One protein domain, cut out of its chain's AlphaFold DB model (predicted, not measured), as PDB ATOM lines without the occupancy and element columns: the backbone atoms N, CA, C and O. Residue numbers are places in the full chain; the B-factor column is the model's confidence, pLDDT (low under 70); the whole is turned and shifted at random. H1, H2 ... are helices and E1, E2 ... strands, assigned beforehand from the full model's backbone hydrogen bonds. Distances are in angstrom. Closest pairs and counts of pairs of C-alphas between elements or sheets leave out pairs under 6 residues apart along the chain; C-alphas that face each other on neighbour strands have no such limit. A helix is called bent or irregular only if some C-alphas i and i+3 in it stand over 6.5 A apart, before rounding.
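Overview. This is residues 353 to 467 of the 503 residues of the protein "GTPase" of Bacteroidetes bacterium (UniProt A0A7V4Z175). A twisted sheet of six strands makes a wall, and two helices, H1 and H3, lie side by side over one face of it, running opposite ways, with the sheet curling round H3. The opposite face has the four-residue H2 beside the E2 edge, while at the other edge a long loop, residues 448 to 460, joins E5 to E6, and the small H4 follows E6. The printed part has 115 residues, with four named helices and six named strands in the order E1 H1 H2 E2 E3 E4 H3 E5 E6 H4; the sheet's order is E2 E3 E4 E1 E5 E6, antiparallel throughout. The class is mixed, helices and strands. The whole is compact, with a radius of gyration of the C-alphas of 14.0 A, and rounded, with spans of 37 by 36 by 23 A.

Along the chain. Find C-alpha 353 at (357.462, 137.393, 168.672); from there strand E1, residues 353 to 358, runs 16.6 A. Helix H1, residues 365 to 376, covers 17.5 A, and H2, residues 378 to 381, covers 5.7 A. Next come strands E2, residues 388 to 393, 16.8 A; E3, residues 396 to 403, the longest strand at 23.2 A; and E4, residues 408 to 414, 20.1 A. Look for C-alpha 418 at (362.199, 128.913, 167.075), where the longest helix, H3, begins; it runs over residues 418 to 439, 30.5 A, with a kink of 52 degrees near residue 433. H1 and H3 are irregular: C-alphas 372 and 375 are 7.9 A apart, and C-alphas 435 and 438 are 9.3 A apart. Strand E5, residues 442 to 447, measures 16.3 A and E6, residues 461 to 463, 7.0 A. H4, residues 464 to 467, covers 5.3 A and ends at C-alpha 467, (365.321, 146.412, 178.833).

Arrangement. Start at edge strand E2: E2, E3 and E4 form a meander, each strand the antiparallel neighbour of the one before, and both steps are hairpins. Look there for N 391 and O 398, 2.7 A apart, and N 399 and O 412, 2.8 A apart, within hydrogen-bond range. Beyond E4 comes E1, with N 356 and O 409 at 2.8 A, then E5, with N 443 and O 357 at 2.8 A. E5 and edge strand E6 are a hairpin with N 446 and O 462 at 2.8 A; the pairing of E5 is staggered, with E1 over residues 442 to 445 and with E6 over 445 to 447. E4, H3 and E5 make a split strand-helix-strand unit, two strands running the same way with E1 between them, and its crossover is right-handed. H1 and H3, on the same face, make two layers with the sheet; H1 is on it at a height over the sheet of 8.8 A. H1, with residues 368 to 373 alone, touches H3 at a shallow tilt of 34 degrees, only just short of steep; their closest C-alphas, those of Leu 369 and Val 429, are 6.9 A apart. H2 is on the opposite face, over none of the strands; its closest C-alpha pair with E2 is Ala 378 and Leu 391, 4.9 A. H4, on the same face as H3 but apart from it, is also over none of the strands; the closest C-alphas of H4 and E5 are those of Lys 464 and Thr 444, 5.6 A apart. Of the O i to N i+4 pairs, 6 of 8 in H1 and 13 of 18 in H3 are within hydrogen-bond range; H2 and H4 are too short for such a pair.

Size, cuts and confidence. Measure the size from Gly 380 to Arg 466, whose C-alphas are the two farthest apart, 39.1 A. The printed part has no cut, and the long link is the one from E5 to E6. The mean pLDDT of the printed part is 91.1; residue 467 is under 70.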
ATOM      1  N   GLN A 353     357.797 136.225 169.483       91.75
ATOM      2  CA  GLN A 353     357.462 137.393 168.672       91.75
ATOM      3  C   GLN A 353     358.570 138.441 168.749       91.75
ATOM      4  O   GLN A 353     359.109 138.698 169.825       91.75
ATOM      5  N   LEU A 354     358.862 139.079 167.620       93.25
ATOM      6  CA  LEU A 354     359.627 140.319 167.531       93.25
ATOM      7  C   LEU A 354     358.876 141.285 166.624       93.25
ATOM      8  O   LEU A 354     358.231 140.873 165.659       93.25
ATOM      9  N   LYS A 355     358.960 142.578 166.922       95.25
ATOM     10  CA  LYS A 355     358.431 143.620 166.044       95.25
ATOM     11  C   LYS A 355     359.481 144.694 165.829       95.25
ATOM     12  O   LYS A 355     360.186 145.065 166.760       95.25
ATOM     13  N   TYR A 356     359.557 145.191 164.607       96.19
ATOM     14  CA  TYR A 356     360.382 146.322 164.218       96.19
ATOM     15  C   TYR A 356     359.436 147.441 163.817       96.19
ATOM     16  O   TYR A 356     358.693 147.287 162.850       96.19
ATOM     17  N   GLU A 357     359.418 148.517 164.592       95.25
ATOM     18  CA  GLU A 357     358.603 149.703 164.333       95.25
ATOM     19  C   GLU A 357     359.491 150.787 163.738       95.25
ATOM     20  O   GLU A 357     360.540 151.113 164.293       95.25
ATOM     21  N   TYR A 358     359.089 151.318 162.588       92.88
ATOM     22  CA  TYR A 358     359.876 152.285 161.840       92.88
ATOM     23  C   TYR A 358     359.255 153.675 161.941       92.88
ATOM     24  O   TYR A 358     358.067 153.857 161.671       92.88
ATOM     25  N   GLY A 359     360.083 154.686 162.219       87.44
ATOM     26  CA  GLY A 359     359.661 156.081 162.046       87.44
ATOM     27  C   GLY A 359     359.283 156.364 160.584       87.44
ATOM     28  O   GLY A 359     358.280 157.021 160.298       87.44
ATOM     29  N   PHE A 360     360.046 155.775 159.661       87.25
ATOM     30  CA  PHE A 360     359.786 155.715 158.227       87.25
ATOM     31  C   PHE A 360     360.127 154.324 157.706       87.25
ATOM     32  O   PHE A 360     361.249 153.863 157.903       87.25
ATOM     33  N   MET A 361     359.177 153.673 157.036       88.12
ATOM     34  CA  MET A 361     359.388 152.352 156.454       88.12
ATOM     35  C   MET A 361     359.640 152.483 154.944       88.12
ATOM     36  O   MET A 361     358.709 152.825 154.209       88.12
ATOM     37  N   PRO A 362     360.869 152.225 154.459       84.56
ATOM     38  CA  PRO A 362     361.184 152.318 153.038       84.56
ATOM     39  C   PRO A 362     360.420 151.255 152.250       84.56
ATOM     40  O   PRO A 362     360.368 150.091 152.656       84.56
ATOM     41  N   LYS A 363     359.868 151.620 151.087       82.50
ATOM     42  CA  LYS A 363     359.244 150.619 150.212       82.50
ATOM     43  C   LYS A 363     360.275 149.602 149.738       82.50
ATOM     44  O   LYS A 363     361.396 149.952 149.381       82.50
ATOM     45  N   GLY A 364     359.858 148.342 149.705       87.31
ATOM     46  CA  GLY A 364     360.708 147.230 149.297       87.31
ATOM     47  C   GLY A 364     361.647 146.712 150.384       87.31
ATOM     48  O   GLY A 364     362.393 145.776 150.107       87.31
ATOM     49  N   LEU A 365     361.587 147.241 151.616       91.56
ATOM     50  CA  LEU A 365     362.359 146.703 152.741       91.56
ATOM     51  C   LEU A 365     362.051 145.213 152.960       91.56
ATOM     52  O   LEU A 365     362.972 144.403 153.057       91.56
ATOM     53  N   LEU A 366     360.765 144.833 152.954       94.56
ATOM     54  CA  LEU A 366     360.369 143.427 153.036       94.56
ATOM     55  C   LEU A 366     360.880 142.613 151.834       94.56
ATOM     56  O   LEU A 366     361.326 141.487 152.020       94.56
ATOM     57  N   TYR A 367     360.865 143.158 150.614       93.50
ATOM     58  CA  TYR A 367     361.325 142.438 149.414       93.50
ATOM     59  C   TYR A 367     362.808 142.085 149.495       93.50
ATOM     60  O   TYR A 367     363.177 140.938 149.245       93.50
ATOM     61  N   ARG A 368     363.642 143.035 149.928       94.62
ATOM     62  CA  ARG A 368     365.073 142.798 150.165       94.62
ATOM     63  C   ARG A 368     365.289 141.761 151.267       94.62
ATOM     64  O   ARG A 368     366.129 140.877 151.126       94.62
ATOM     65  N   LEU A 369     364.487 141.813 152.333       96.81
ATOM     66  CA  LEU A 369     364.540 140.822 153.409       96.81
ATOM     67  C   LEU A 369     364.161 139.414 152.916       96.81
ATOM     68  O   LEU A 369     364.849 138.449 153.244       96.81
ATOM     69  N   ILE A 370     363.123 139.297 152.082       97.62
ATOM     70  CA  ILE A 370     362.732 138.043 151.419       97.62
ATOM     71  C   ILE A 370     363.883 137.515 150.560       97.62
ATOM     72  O   ILE A 370     364.220 136.337 150.660       97.62
ATOM     73  N   VAL A 371     364.517 138.373 149.753       97.06
ATOM     74  CA  VAL A 371     365.672 137.996 148.921       97.06
ATOM     75  C   VAL A 371     366.825 137.479 149.779       97.06
ATOM     76  O   VAL A 371     367.405 136.450 149.447       97.06
ATOM     77  N   ARG A 372     367.141 138.115 150.909       97.31
ATOM     78  CA  ARG A 372     368.222 137.661 151.803       97.31
ATOM     79  C   ARG A 372     367.906 136.337 152.500       97.31
ATOM     80  O   ARG A 372     368.785 135.492 152.646       97.31
ATOM     81  N   LEU A 373     366.644 136.121 152.871       97.75
ATOM     82  CA  LEU A 373     366.187 134.938 153.609       97.75
ATOM     83  C   LEU A 373     365.628 133.817 152.716       97.75
ATOM     84  O   LEU A 373     365.150 132.811 153.243       97.75
ATOM     85  N   HIS A 374     365.709 133.941 151.384       97.62
ATOM     86  CA  HIS A 374     365.024 133.046 150.440       97.62
ATOM     87  C   HIS A 374     365.311 131.555 150.664       97.62
ATOM     88  O   HIS A 374     364.430 130.712 150.523       97.62
ATOM     89  N   ARG A 375     366.529 131.214 151.096       96.31
ATOM     90  CA  ARG A 375     366.962 129.836 151.388       96.31
ATOM     91  C   ARG A 375     366.152 129.140 152.480       96.31
ATOM     92  O   ARG A 375     366.231 127.926 152.620       96.31
ATOM     93  N   HIS A 376     365.420 129.904 153.279       97.06
ATOM     94  CA  HIS A 376     364.598 129.385 154.358       97.06
ATOM     95  C   HIS A 376     363.109 129.381 154.013       97.06
ATOM     96  O   HIS A 376     362.337 128.960 154.858       97.06
ATOM     97  N   ILE A 377     362.671 129.810 152.822       97.31
ATOM     98  CA  ILE A 377     361.235 129.866 152.497       97.31
ATOM     99  C   ILE A 377     360.607 128.468 152.557       97.31
ATOM    100  O   ILE A 377     361.052 127.526 151.896       97.31
ATOM    101  N   ALA A 378     359.541 128.365 153.348       96.31
ATOM    102  CA  ALA A 378     358.818 127.135 153.622       96.31
ATOM    103  C   ALA A 378     358.021 126.632 152.404       96.31
ATOM    104  O   ALA A 378     357.899 127.302 151.372       96.31
ATOM    105  N   GLN A 379     357.439 125.436 152.550       93.69
ATOM    106  CA  GLN A 379     356.560 124.814 151.550       93.69
ATOM    107  C   GLN A 379     357.205 124.734 150.155       93.69
ATOM    108  O   GLN A 379     356.565 125.027 149.144       93.69
ATOM    109  N   GLY A 380     358.500 124.406 150.096       91.19
ATOM    110  CA  GLY A 380     359.228 124.319 148.830       91.19
ATOM    111  C   GLY A 380     359.196 125.628 148.036       91.19
ATOM    112  O   GLY A 380     358.926 125.599 146.841       91.19
ATOM    113  N   GLN A 381     359.436 126.771 148.697       94.50
ATOM    114  CA  GLN A 381     359.544 128.102 148.065       94.50
ATOM    115  C   GLN A 381     358.211 128.701 147.575       94.50
ATOM    116  O   GLN A 381     358.180 129.655 146.788       94.50
ATOM    117  N   SER A 382     357.084 128.161 148.045       93.44
ATOM    118  CA  SER A 382     355.745 128.669 147.718       93.44
ATOM    119  C   SER A 382     355.150 129.590 148.789       93.44
ATOM    120  O   SER A 382     354.270 130.390 148.471       93.44
ATOM    121  N   ALA A 383     355.657 129.554 150.027       96.50
ATOM    122  CA  ALA A 383     355.119 130.321 151.150       96.50
ATOM    123  C   ALA A 383     355.620 131.784 151.192       96.50
ATOM    124  O   ALA A 383     356.217 132.228 152.173       96.50
ATOM    125  N   VAL A 384     355.404 132.534 150.109       97.25
ATOM    126  CA  VAL A 384     355.878 133.917 149.939       97.25
ATOM    127  C   VAL A 384     354.908 134.730 149.075       97.25
ATOM    128  O   VAL A 384     354.413 134.241 148.058       97.25
ATOM    129  N   TRP A 385     354.633 135.970 149.478       96.00
ATOM    130  CA  TRP A 385     353.728 136.903 148.799       96.00
ATOM    131  C   TRP A 385     354.218 138.349 148.995       96.00
ATOM    132  O   TRP A 385     355.196 138.591 149.701       96.00
ATOM    133  N   ASN A 386     353.565 139.336 148.382       91.06
ATOM    134  CA  ASN A 386     354.053 140.726 148.426       91.06
ATOM    135  C   ASN A 386     353.907 141.444 149.784       91.06
ATOM    136  O   ASN A 386     354.318 142.595 149.894       91.06
ATOM    137  N   GLY A 387     353.330 140.791 150.793       94.19
ATOM    138  CA  GLY A 387     353.160 141.328 152.148       94.19
ATOM    139  C   GLY A 387     353.770 140.448 153.237       94.19
ATOM    140  O   GLY A 387     353.643 140.765 154.421       94.19
ATOM    141  N   GLY A 388     354.415 139.335 152.872       97.06
ATOM    142  CA  GLY A 388     355.053 138.473 153.854       97.06
ATOM    143  C   GLY A 388     355.671 137.199 153.300       97.06
ATOM    144  O   GLY A 388     355.610 136.886 152.109       97.06
ATOM    145  N   VAL A 389     356.299 136.462 154.206       98.38
ATOM    146  CA  VAL A 389     356.978 135.201 153.918       98.38
ATOM    147  C   VAL A 389     356.920 134.282 155.126       98.38
ATOM    148  O   VAL A 389     356.981 134.748 156.262       98.38
ATOM    149  N   VAL A 390     356.825 132.976 154.882       98.12
ATOM    150  CA  VAL A 390     357.010 131.948 155.909       98.12
ATOM    151  C   VAL A 390     358.331 131.248 155.662       98.12
ATOM    152  O   VAL A 390     358.616 130.785 154.558       98.12
ATOM    153  N   LEU A 391     359.129 131.164 156.713       97.88
ATOM    154  CA  LEU A 391     360.418 130.514 156.752       97.88
ATOM    155  C   LEU A 391     360.328 129.231 157.571       97.88
ATOM    156  O   LEU A 391     359.601 129.155 158.558       97.88
ATOM    157  N   GLU A 392     361.108 128.236 157.188       95.75
ATOM    158  CA  GLU A 392     361.274 126.987 157.898       95.75
ATOM    159  C   GLU A 392     362.758 126.652 157.988       95.75
ATOM    160  O   GLU A 392     363.512 126.714 157.014       95.75
ATOM    161  N   ARG A 393     363.190 126.268 159.184       94.31
ATOM    162  CA  ARG A 393     364.522 125.719 159.385       94.31
ATOM    163  C   ARG A 393     364.468 124.671 160.468       94.31
ATOM    164  O   ARG A 393     364.243 124.962 161.640       94.31
ATOM    165  N   ALA A 394     364.762 123.442 160.059       90.62
ATOM    166  CA  ALA A 394     365.176 122.393 160.968       90.62
ATOM    167  C   ALA A 394     364.113 122.095 162.063       90.62
ATOM    168  O   ALA A 394     364.433 121.899 163.241       90.62
ATOM    169  N   GLY A 395     362.843 122.072 161.635       88.06
ATOM    170  CA  GLY A 395     361.655 121.803 162.454       88.06
ATOM    171  C   GLY A 395     361.040 123.026 163.147       88.06
ATOM    172  O   GLY A 395     360.065 122.870 163.877       88.06
ATOM    173  N   ALA A 396     361.600 124.225 162.963       94.19
ATOM    174  CA  ALA A 396     360.999 125.487 163.394       94.19
ATOM    175  C   ALA A 396     360.440 126.255 162.196       94.19
ATOM    176  O   ALA A 396     361.022 126.201 161.111       94.19
ATOM    177  N   GLN A 397     359.357 126.997 162.414       96.19
ATOM    178  CA  GLN A 397     358.736 127.852 161.405       96.19
ATOM    179  C   GLN A 397     358.615 129.281 161.920       96.19
ATOM    180  O   GLN A 397     358.478 129.504 163.124       96.19
ATOM    181  N   ALA A 398     358.695 130.248 161.012       97.44
ATOM    182  CA  ALA A 398     358.510 131.650 161.329       97.44
ATOM    183  C   ALA A 398     357.812 132.386 160.193       97.44
ATOM    184  O   ALA A 398     358.171 132.185 159.041       97.44
ATOM    185  N   ASP A 399     356.870 133.269 160.496       97.56
ATOM    186  CA  ASP A 399     356.390 134.242 159.522       97.56
ATOM    187  C   ASP A 399     357.044 135.606 159.729       97.56
ATOM    188  O   ASP A 399     357.452 135.974 160.833       97.56
ATOM    189  N   ILE A 400     357.171 136.332 158.624       98.19
ATOM    190  CA  ILE A 400     357.583 137.727 158.582       98.19
ATOM    191  C   ILE A 400     356.515 138.473 157.796       98.19
ATOM    192  O   ILE A 400     356.285 138.167 156.626       98.19
ATOM    193  N   LEU A 401     355.860 139.435 158.440       96.75
ATOM    194  CA  LEU A 401     354.726 140.168 157.879       96.75
ATOM    195  C   LEU A 401     354.990 141.670 157.906       96.75
ATOM    196  O   LEU A 401     355.416 142.207 158.933       96.75
ATOM    197  N   GLU A 402     354.686 142.339 156.798       94.94
ATOM    198  CA  GLU A 402     354.705 143.796 156.680       94.94
ATOM    199  C   GLU A 402     353.321 144.384 156.985       94.94
ATOM    200  O   GLU A 402     352.289 143.894 156.530       94.94
ATOM    201  N   SER A 403     353.309 145.469 157.754       91.88
ATOM    202  CA  SER A 403     352.132 146.284 158.053       91.88
ATOM    203  C   SER A 403     352.483 147.732 157.732       91.88
ATOM    204  O   SER A 403     353.145 148.417 158.513       91.88
ATOM    205  N   LEU A 404     352.079 148.183 156.542       84.12
ATOM    206  CA  LEU A 404     352.379 149.530 156.043       84.12
ATOM    207  C   LEU A 404     351.671 150.622 156.857       84.12
ATOM    208  O   LEU A 404     352.249 151.680 157.095       84.12
ATOM    209  N   ASP A 405     350.457 150.344 157.334       83.56
ATOM    210  CA  ASP A 405     349.665 151.218 158.206       83.56
ATOM    211  C   ASP A 405     350.367 151.490 159.542       83.56
ATOM    212  O   ASP A 405     350.355 152.615 160.038       83.56
ATOM    213  N   ARG A 406     351.043 150.477 160.095       86.81
ATOM    214  CA  ARG A 406     351.793 150.588 161.356       86.81
ATOM    215  C   ARG A 406     353.278 150.841 161.156       86.81
ATOM    216  O   ARG A 406     353.993 150.928 162.150       86.81
ATOM    217  N   ARG A 407     353.745 150.919 159.902       92.06
ATOM    218  CA  ARG A 407     355.171 150.988 159.540       92.06
ATOM    219  C   ARG A 407     355.958 149.940 160.321       92.06
ATOM    220  O   ARG A 407     356.864 150.268 161.086       92.06
ATOM    221  N   GLN A 408     355.542 148.682 160.197       95.25
ATOM    222  CA  GLN A 408     356.029 147.596 161.036       95.25
ATOM    223  C   GLN A 408     356.387 146.353 160.226       95.25
ATOM    224  O   GLN A 408     355.643 145.938 159.340       95.25
ATOM    225  N   ILE A 409     357.492 145.710 160.610       97.06
ATOM    226  CA  ILE A 409     357.752 144.299 160.298       97.06
ATOM    227  C   ILE A 409     357.541 143.498 161.576       97.06
ATOM    228  O   ILE A 409     358.142 143.795 162.610       97.06
ATOM    229  N   SER A 410     356.694 142.480 161.511       96.56
ATOM    230  CA  SER A 410     356.478 141.543 162.612       96.56
ATOM    231  C   SER A 410     357.043 140.177 162.264       96.56
ATOM    232  O   SER A 410     356.943 139.739 161.122       96.56
ATOM    233  N   VAL A 411     357.653 139.530 163.252       97.25
ATOM    234  CA  VAL A 411     358.203 138.181 163.154       97.25
ATOM    235  C   VAL A 411     357.537 137.332 164.220       97.25
ATOM    236  O   VAL A 411     357.560 137.707 165.396       97.25
ATOM    237  N   ARG A 412     356.964 136.191 163.837       95.75
ATOM    238  CA  ARG A 412     356.426 135.204 164.781       95.75
ATOM    239  C   ARG A 412     357.030 133.853 164.475       95.75
ATOM    240  O   ARG A 412     357.069 133.471 163.317       95.75
ATOM    241  N   ALA A 413     357.485 133.129 165.489       95.06
ATOM    242  CA  ALA A 413     358.134 131.839 165.303       95.06
ATOM    243  C   ALA A 413     357.730 130.802 166.345       95.06
ATOM    244  O   ALA A 413     357.505 131.115 167.515       95.06
ATOM    245  N   THR A 414     357.708 129.549 165.926       94.25
ATOM    246  CA  THR A 414     357.261 128.386 166.700       94.25
ATOM    247  C   THR A 414     358.158 127.178 166.420       94.25
ATOM    248  O   THR A 414     358.998 127.175 165.516       94.25
ATOM    249  N   GLY A 415     358.005 126.138 167.241       91.12
ATOM    250  CA  GLY A 415     358.808 124.920 167.167       91.12
ATOM    251  C   GLY A 415     360.031 124.938 168.086       91.12
ATOM    252  O   GLY A 415     360.427 125.966 168.638       91.12
ATOM    253  N   ALA A 416     360.643 123.765 168.263       88.06
ATOM    254  CA  ALA A 416     361.703 123.546 169.253       88.06
ATOM    255  C   ALA A 416     362.938 124.444 169.046       88.06
ATOM    256  O   ALA A 416     363.616 124.795 170.008       88.06
ATOM    257  N   ARG A 417     363.204 124.851 167.797       92.00
ATOM    258  CA  ARG A 417     364.321 125.728 167.408       92.00
ATOM    259  C   ARG A 417     363.893 127.131 166.978       92.00
ATOM    260  O   ARG A 417     364.650 127.828 166.307       92.00
ATOM    261  N   ALA A 418     362.707 127.578 167.396       92.50
ATOM    262  CA  ALA A 418     362.199 128.913 167.075       92.50
ATOM    263  C   ALA A 418     363.206 130.022 167.420       92.50
ATOM    264  O   ALA A 418     363.393 130.950 166.643       92.50
ATOM    265  N   LYS A 419     363.909 129.904 168.557       91.81
ATOM    266  CA  LYS A 419     364.909 130.895 168.982       91.81
ATOM    267  C   LYS A 419     366.072 131.017 167.990       91.81
ATOM    268  O   LYS A 419     366.496 132.132 167.699       91.81
ATOM    269  N   GLU A 420     366.573 129.899 167.466       94.62
ATOM    270  CA  GLU A 420     367.651 129.901 166.468       94.62
ATOM    271  C   GLU A 420     367.185 130.574 165.174       94.62
ATOM    272  O   GLU A 420     367.862 131.467 164.668       94.62
ATOM    273  N   LEU A 421     365.993 130.212 164.681       95.69
ATOM    274  CA  LEU A 421     365.424 130.802 163.467       95.69
ATOM    275  C   LEU A 421     365.191 132.313 163.617       95.69
ATOM    276  O   LEU A 421     365.573 133.080 162.739       95.69
ATOM    277  N   VAL A 422     364.639 132.759 164.748       95.50
ATOM    278  CA  VAL A 422     364.457 134.192 165.033       95.50
ATOM    279  C   VAL A 422     365.794 134.926 165.114       95.50
ATOM    280  O   VAL A 422     365.865 136.073 164.686       95.50
ATOM    281  N   THR A 423     366.852 134.288 165.622       94.69
ATOM    282  CA  THR A 423     368.193 134.895 165.674       94.69
ATOM    283  C   THR A 423     368.727 135.155 164.265       94.69
ATOM    284  O   THR A 423     369.146 136.270 163.980       94.69
ATOM    285  N   ILE A 424     368.601 134.184 163.355       96.38
ATOM    286  CA  ILE A 424     368.983 134.345 161.940       96.38
ATOM    287  C   ILE A 424     368.191 135.481 161.282       96.38
ATOM    288  O   ILE A 424     368.761 136.314 160.584       96.38
ATOM    289  N   ILE A 425     366.875 135.528 161.518       97.75
ATOM    290  CA  ILE A 425     366.020 136.597 160.987       97.75
ATOM    291  C   ILE A 425     366.468 137.955 161.536       97.75
ATOM    292  O   ILE A 425     366.595 138.902 160.769       97.75
ATOM    293  N   ALA A 426     366.716 138.060 162.842       95.94
ATOM    294  CA  ALA A 426     367.143 139.303 163.476       95.94
ATOM    295  C   ALA A 426     368.494 139.795 162.935       95.94
ATOM    296  O   ALA A 426     368.604 140.967 162.597       95.94
ATOM    297  N   GLU A 427     369.477 138.907 162.768       96.38
ATOM    298  CA  GLU A 427     370.783 139.250 162.188       96.38
ATOM    299  C   GLU A 427     370.674 139.746 160.738       96.38
ATOM    300  O   GLU A 427     371.395 140.661 160.342       96.38
ATOM    301  N   GLU A 428     369.794 139.155 159.923       97.50
ATOM    302  CA  GLU A 428     369.564 139.621 158.546       97.50
ATOM    303  C   GLU A 428     368.794 140.945 158.499       97.50
ATOM    304  O   GLU A 428     369.065 141.781 157.635       97.50
ATOM    305  N   VAL A 429     367.859 141.163 159.430       96.00
ATOM    306  CA  VAL A 429     367.158 142.445 159.580       96.00
ATOM    307  C   VAL A 429     368.142 143.547 159.980       96.00
ATOM    308  O   VAL A 429     368.152 144.592 159.334       96.00
ATOM    309  N   GLU A 430     369.005 143.304 160.971       94.00
ATOM    310  CA  GLU A 430     370.047 144.247 161.400       94.00
ATOM    311  C   GLU A 430     371.012 144.555 160.239       94.00
ATOM    312  O   GLU A 430     371.160 145.716 159.858       94.00
ATOM    313  N   ARG A 431     371.534 143.529 159.547       94.94
ATOM    314  CA  ARG A 431     372.377 143.715 158.347       94.94
ATOM    315  C   ARG A 431     371.682 144.462 157.212       94.94
ATOM    316  O   ARG A 431     372.349 145.043 156.355       94.94
ATOM    317  N   LEU A 432     370.356 144.382 157.105       93.56
ATOM    318  CA  LEU A 432     369.590 145.146 156.120       93.56
ATOM    319  C   LEU A 432     369.444 146.603 156.555       93.56
ATOM    320  O   LEU A 432     369.626 147.497 155.730       93.56
ATOM    321  N   HIS A 433     369.163 146.853 157.833       93.12
ATOM    322  CA  HIS A 433     369.088 148.200 158.403       93.12
ATOM    323  C   HIS A 433     370.410 148.949 158.285       93.12
ATOM    324  O   HIS A 433     370.394 150.109 157.885       93.12
ATOM    325  N   ASP A 434     371.537 148.268 158.500       90.88
ATOM    326  CA  ASP A 434     372.876 148.850 158.365       90.88
ATOM    327  C   ASP A 434     373.129 149.436 156.967       90.88
ATOM    328  O   ASP A 434     373.834 150.436 156.835       90.88
ATOM    329  N   THR A 435     372.488 148.897 155.918       87.25
ATOM    330  CA  THR A 435     372.603 149.451 154.552       87.25
ATOM    331  C   THR A 435     372.007 150.852 154.400       87.25
ATOM    332  O   THR A 435     372.314 151.539 153.431       87.25
ATOM    333  N   TYR A 436     371.177 151.286 155.349       85.50
ATOM    334  CA  TYR A 436     370.578 152.620 155.398       85.50
ATOM    335  C   TYR A 436     371.263 153.547 156.421       85.50
ATOM    336  O   TYR A 436     370.908 154.725 156.533       85.50
ATOM    337  N   GLY A 437     372.234 153.025 157.179       84.00
ATOM    338  CA  GLY A 437     372.945 153.741 158.233       84.00
ATOM    339  C   GLY A 437     372.036 154.285 159.340       84.00
ATOM    340  O   GLY A 437     370.905 153.849 159.550       84.00
ATOM    341  N   GLU A 438     372.519 155.305 160.051       83.81
ATOM    342  CA  GLU A 438     371.838 155.870 161.227       83.81
ATOM    343  C   GLU A 438     370.534 156.623 160.911       83.81
ATOM    344  O   GLU A 438     369.792 157.001 161.828       83.81
ATOM    345  N   ARG A 439     370.249 156.882 159.629       85.06
ATOM    346  CA  ARG A 439     369.052 157.614 159.190       85.06
ATOM    347  C   ARG A 439     367.791 156.754 159.276       85.06
ATOM    348  O   ARG A 439     366.711 157.295 159.511       85.06
ATOM    349  N   LEU A 440     367.911 155.427 159.189       89.25
ATOM    350  CA  LEU A 440     366.781 154.533 159.428       89.25
ATOM    351  C   LEU A 440     366.492 154.436 160.932       89.25
ATOM    352  O   LEU A 440     367.173 153.742 161.685       89.25
ATOM    353  N   LYS A 441     365.450 155.135 161.387       90.19
ATOM    354  CA  LYS A 441     365.004 155.069 162.783       90.19
ATOM    355  C   LYS A 441     364.083 153.868 162.982       90.19
ATOM    356  O   LYS A 441     362.942 153.876 162.515       90.19
ATOM    357  N   VAL A 442     364.589 152.863 163.692       92.94
ATOM    358  CA  VAL A 442     363.871 151.630 164.021       92.94
ATOM    359  C   VAL A 442     363.904 151.351 165.522       92.94
ATOM    360  O   VAL A 442     364.931 151.496 166.191       92.94
ATOM    361  N   GLU A 443     362.762 150.927 166.048       93.62
ATOM    362  CA  GLU A 443     362.598 150.463 167.417       93.62
ATOM    363  C   GLU A 443     362.284 148.967 167.411       93.62
ATOM    364  O   GLU A 443     361.288 148.514 166.842       93.62
ATOM    365  N   THR A 444     363.138 148.173 168.058       93.69
ATOM    366  CA  THR A 444     362.886 146.742 168.243       93.69
ATOM    367  C   THR A 444     362.021 146.541 169.473       93.69
ATOM    368  O   THR A 444     362.415 146.880 170.590       93.69
ATOM    369  N   LYS A 445     360.851 145.944 169.284       92.62
ATOM    370  CA  LYS A 445     359.905 145.652 170.349       92.62
ATOM    371  C   LYS A 445     359.904 144.164 170.689       92.62
ATOM    372  O   LYS A 445     359.785 143.304 169.813       92.62
ATOM    373  N   ILE A 446     359.996 143.873 171.983       89.12
ATOM    374  CA  ILE A 446     360.013 142.526 172.560       89.12
ATOM    375  C   ILE A 446     358.729 142.321 173.375       89.12
ATOM    376  O   ILE A 446     358.338 143.218 174.128       89.12
ATOM    377  N   PRO A 447     358.052 141.166 173.258       87.75
ATOM    378  CA  PRO A 447     356.839 140.891 174.012       87.75
ATOM    379  C   PRO A 447     357.117 140.785 175.517       87.75
ATOM    380  O   PRO A 447     358.141 140.274 175.972       87.75
ATOM    381  N   CYS A 448     356.155 141.243 176.305       84.00
ATOM    382  CA  CYS A 448     356.123 141.111 177.748       84.00
ATOM    383  C   CYS A 448     356.039 139.633 178.142       84.00
ATOM    384  O   CYS A 448     355.188 138.892 177.656       84.00
ATOM    385  N   ASN A 449     356.876 139.216 179.088       80.00
ATOM    386  CA  ASN A 449     356.921 137.843 179.596       80.00
ATOM    387  C   ASN A 449     356.159 137.658 180.926       80.00
ATOM    388  O   ASN A 449     356.379 136.672 181.635       80.00
ATOM    389  N   CYS A 450     355.293 138.606 181.309       81.25
ATOM    390  CA  CYS A 450     354.501 138.495 182.535       81.25
ATOM    391  C   CYS A 450     353.492 137.339 182.442       81.25
ATOM    392  O   CYS A 450     353.171 136.869 181.357       81.25
ATOM    393  N   ARG A 451     352.929 136.913 183.577       79.94
ATOM    394  CA  ARG A 451     351.972 135.787 183.632       79.94
ATOM    395  C   ARG A 451     350.724 135.968 182.757       79.94
ATOM    396  O   ARG A 451     350.090 134.983 182.433       79.94
ATOM    397  N   ILE A 452     350.372 137.206 182.407       83.00
ATOM    398  CA  ILE A 452     349.229 137.511 181.536       83.00
ATOM    399  C   ILE A 452     349.665 137.498 180.064       83.00
ATOM    400  O   ILE A 452     348.996 136.922 179.219       83.00
ATOM    401  N   CYS A 453     350.798 138.133 179.749       81.69
ATOM    402  CA  CYS A 453     351.268 138.284 178.371       81.69
ATOM    403  C   CYS A 453     351.946 137.026 177.825       81.69
ATOM    404  O   CYS A 453     351.868 136.787 176.627       81.69
ATOM    405  N   LYS A 454     352.573 136.214 178.686       75.75
ATOM    406  CA  LYS A 454     353.269 134.985 178.288       75.75
ATOM    407  C   LYS A 454     352.342 134.006 177.564       75.75
ATOM    408  O   LYS A 454     352.797 133.340 176.643       75.75
ATOM    409  N   ASP A 455     351.073 133.966 177.963       77.81
ATOM    410  CA  ASP A 455     350.068 133.066 177.397       77.81
ATOM    411  C   ASP A 455     349.092 133.789 176.443       77.81
ATOM    412  O   ASP A 455     348.107 133.212 175.987       77.81
ATOM    413  N   SER A 456     349.365 135.061 176.121       78.38
ATOM    414  CA  SER A 456     348.538 135.884 175.234       78.38
ATOM    415  C   SER A 456     349.039 135.832 173.792       78.38
ATOM    416  O   SER A 456     350.232 135.961 173.529       78.38
ATOM    417  N   GLN A 457     348.107 135.746 172.840       73.25
ATOM    418  CA  GLN A 457     348.395 135.924 171.410       73.25
ATOM    419  C   GLN A 457     348.719 137.387 171.060       73.25
ATOM    420  O   GLN A 457     349.430 137.663 170.094       73.25
ATOM    421  N   THR A 458     348.244 138.329 171.879       79.88
ATOM    422  CA  THR A 458     348.484 139.770 171.749       79.88
ATOM    423  C   THR A 458     349.173 140.291 173.014       79.88
ATOM    424  O   THR A 458     348.541 140.969 173.832       79.88
ATOM    425  N   PRO A 459     350.447 139.930 173.250       84.31
ATOM    426  CA  PRO A 459     351.173 140.410 174.415       84.31
ATOM    427  C   PRO A 459     351.393 141.923 174.322       84.31
ATOM    428  O   PRO A 459     351.469 142.497 173.235       84.31
ATOM    429  N   HIS A 460     351.542 142.574 175.473       86.69
ATOM    430  CA  HIS A 460     352.104 143.922 175.517       86.69
ATOM    431  C   HIS A 460     353.564 143.886 175.042       86.69
ATOM    432  O   HIS A 460     354.249 142.898 175.290       86.69
ATOM    433  N   PHE A 461     354.066 144.950 174.418       88.19
ATOM    434  CA  PHE A 461     355.436 145.018 173.900       88.19
ATOM    435  C   PHE A 461     356.257 146.112 174.593       88.19
ATOM    436  O   PHE A 461     355.736 147.171 174.928       88.19
ATOM    437  N   TYR A 462     357.548 145.862 174.798       86.75
ATOM    438  CA  TYR A 462     358.506 146.825 175.344       86.75
ATOM    439  C   TYR A 462     359.637 147.084 174.362       86.75
ATOM    440  O   TYR A 462     360.013 146.207 173.590       86.75
ATOM    441  N   ASP A 463     360.215 148.277 174.435       86.00
ATOM    442  CA  ASP A 463     361.411 148.604 173.672       86.00
ATOM    443  C   ASP A 463     362.630 147.816 174.176       86.00
ATOM    444  O   ASP A 463     362.943 147.854 175.371       86.00
ATOM    445  N   LYS A 464     363.340 147.131 173.270       85.69
ATOM    446  CA  LYS A 464     364.572 146.385 173.567       85.69
ATOM    447  C   LYS A 464     365.610 147.275 174.255       85.69
ATOM    448  O   LYS A 464     366.251 146.815 175.200       85.69
ATOM    449  N   LYS A 465     365.741 148.548 173.857       82.56
ATOM    450  CA  LYS A 465     366.717 149.488 174.443       82.56
ATOM    451  C   LYS A 465     366.435 149.766 175.921       82.56
ATOM    452  O   LYS A 465     367.368 149.850 176.711       82.56
ATOM    453  N   ARG A 466     365.157 149.827 176.316       76.75
ATOM    454  CA  ARG A 466     364.745 150.057 177.715       76.75
ATOM    455  C   ARG A 466     364.967 148.847 178.624       76.75
ATOM    456  O   ARG A 466     364.994 149.001 179.837       76.75
ATOM    457  N   LEU A 467     365.113 147.645 178.063       69.19
ATOM    458  CA  LEU A 467     365.321 146.412 178.833       69.19
ATOM    459  C   LEU A 467     366.800 146.147 179.170       69.19
ATOM    460  O   LEU A 467     367.072 145.355 180.070       69.19
TER     461      LEU A 467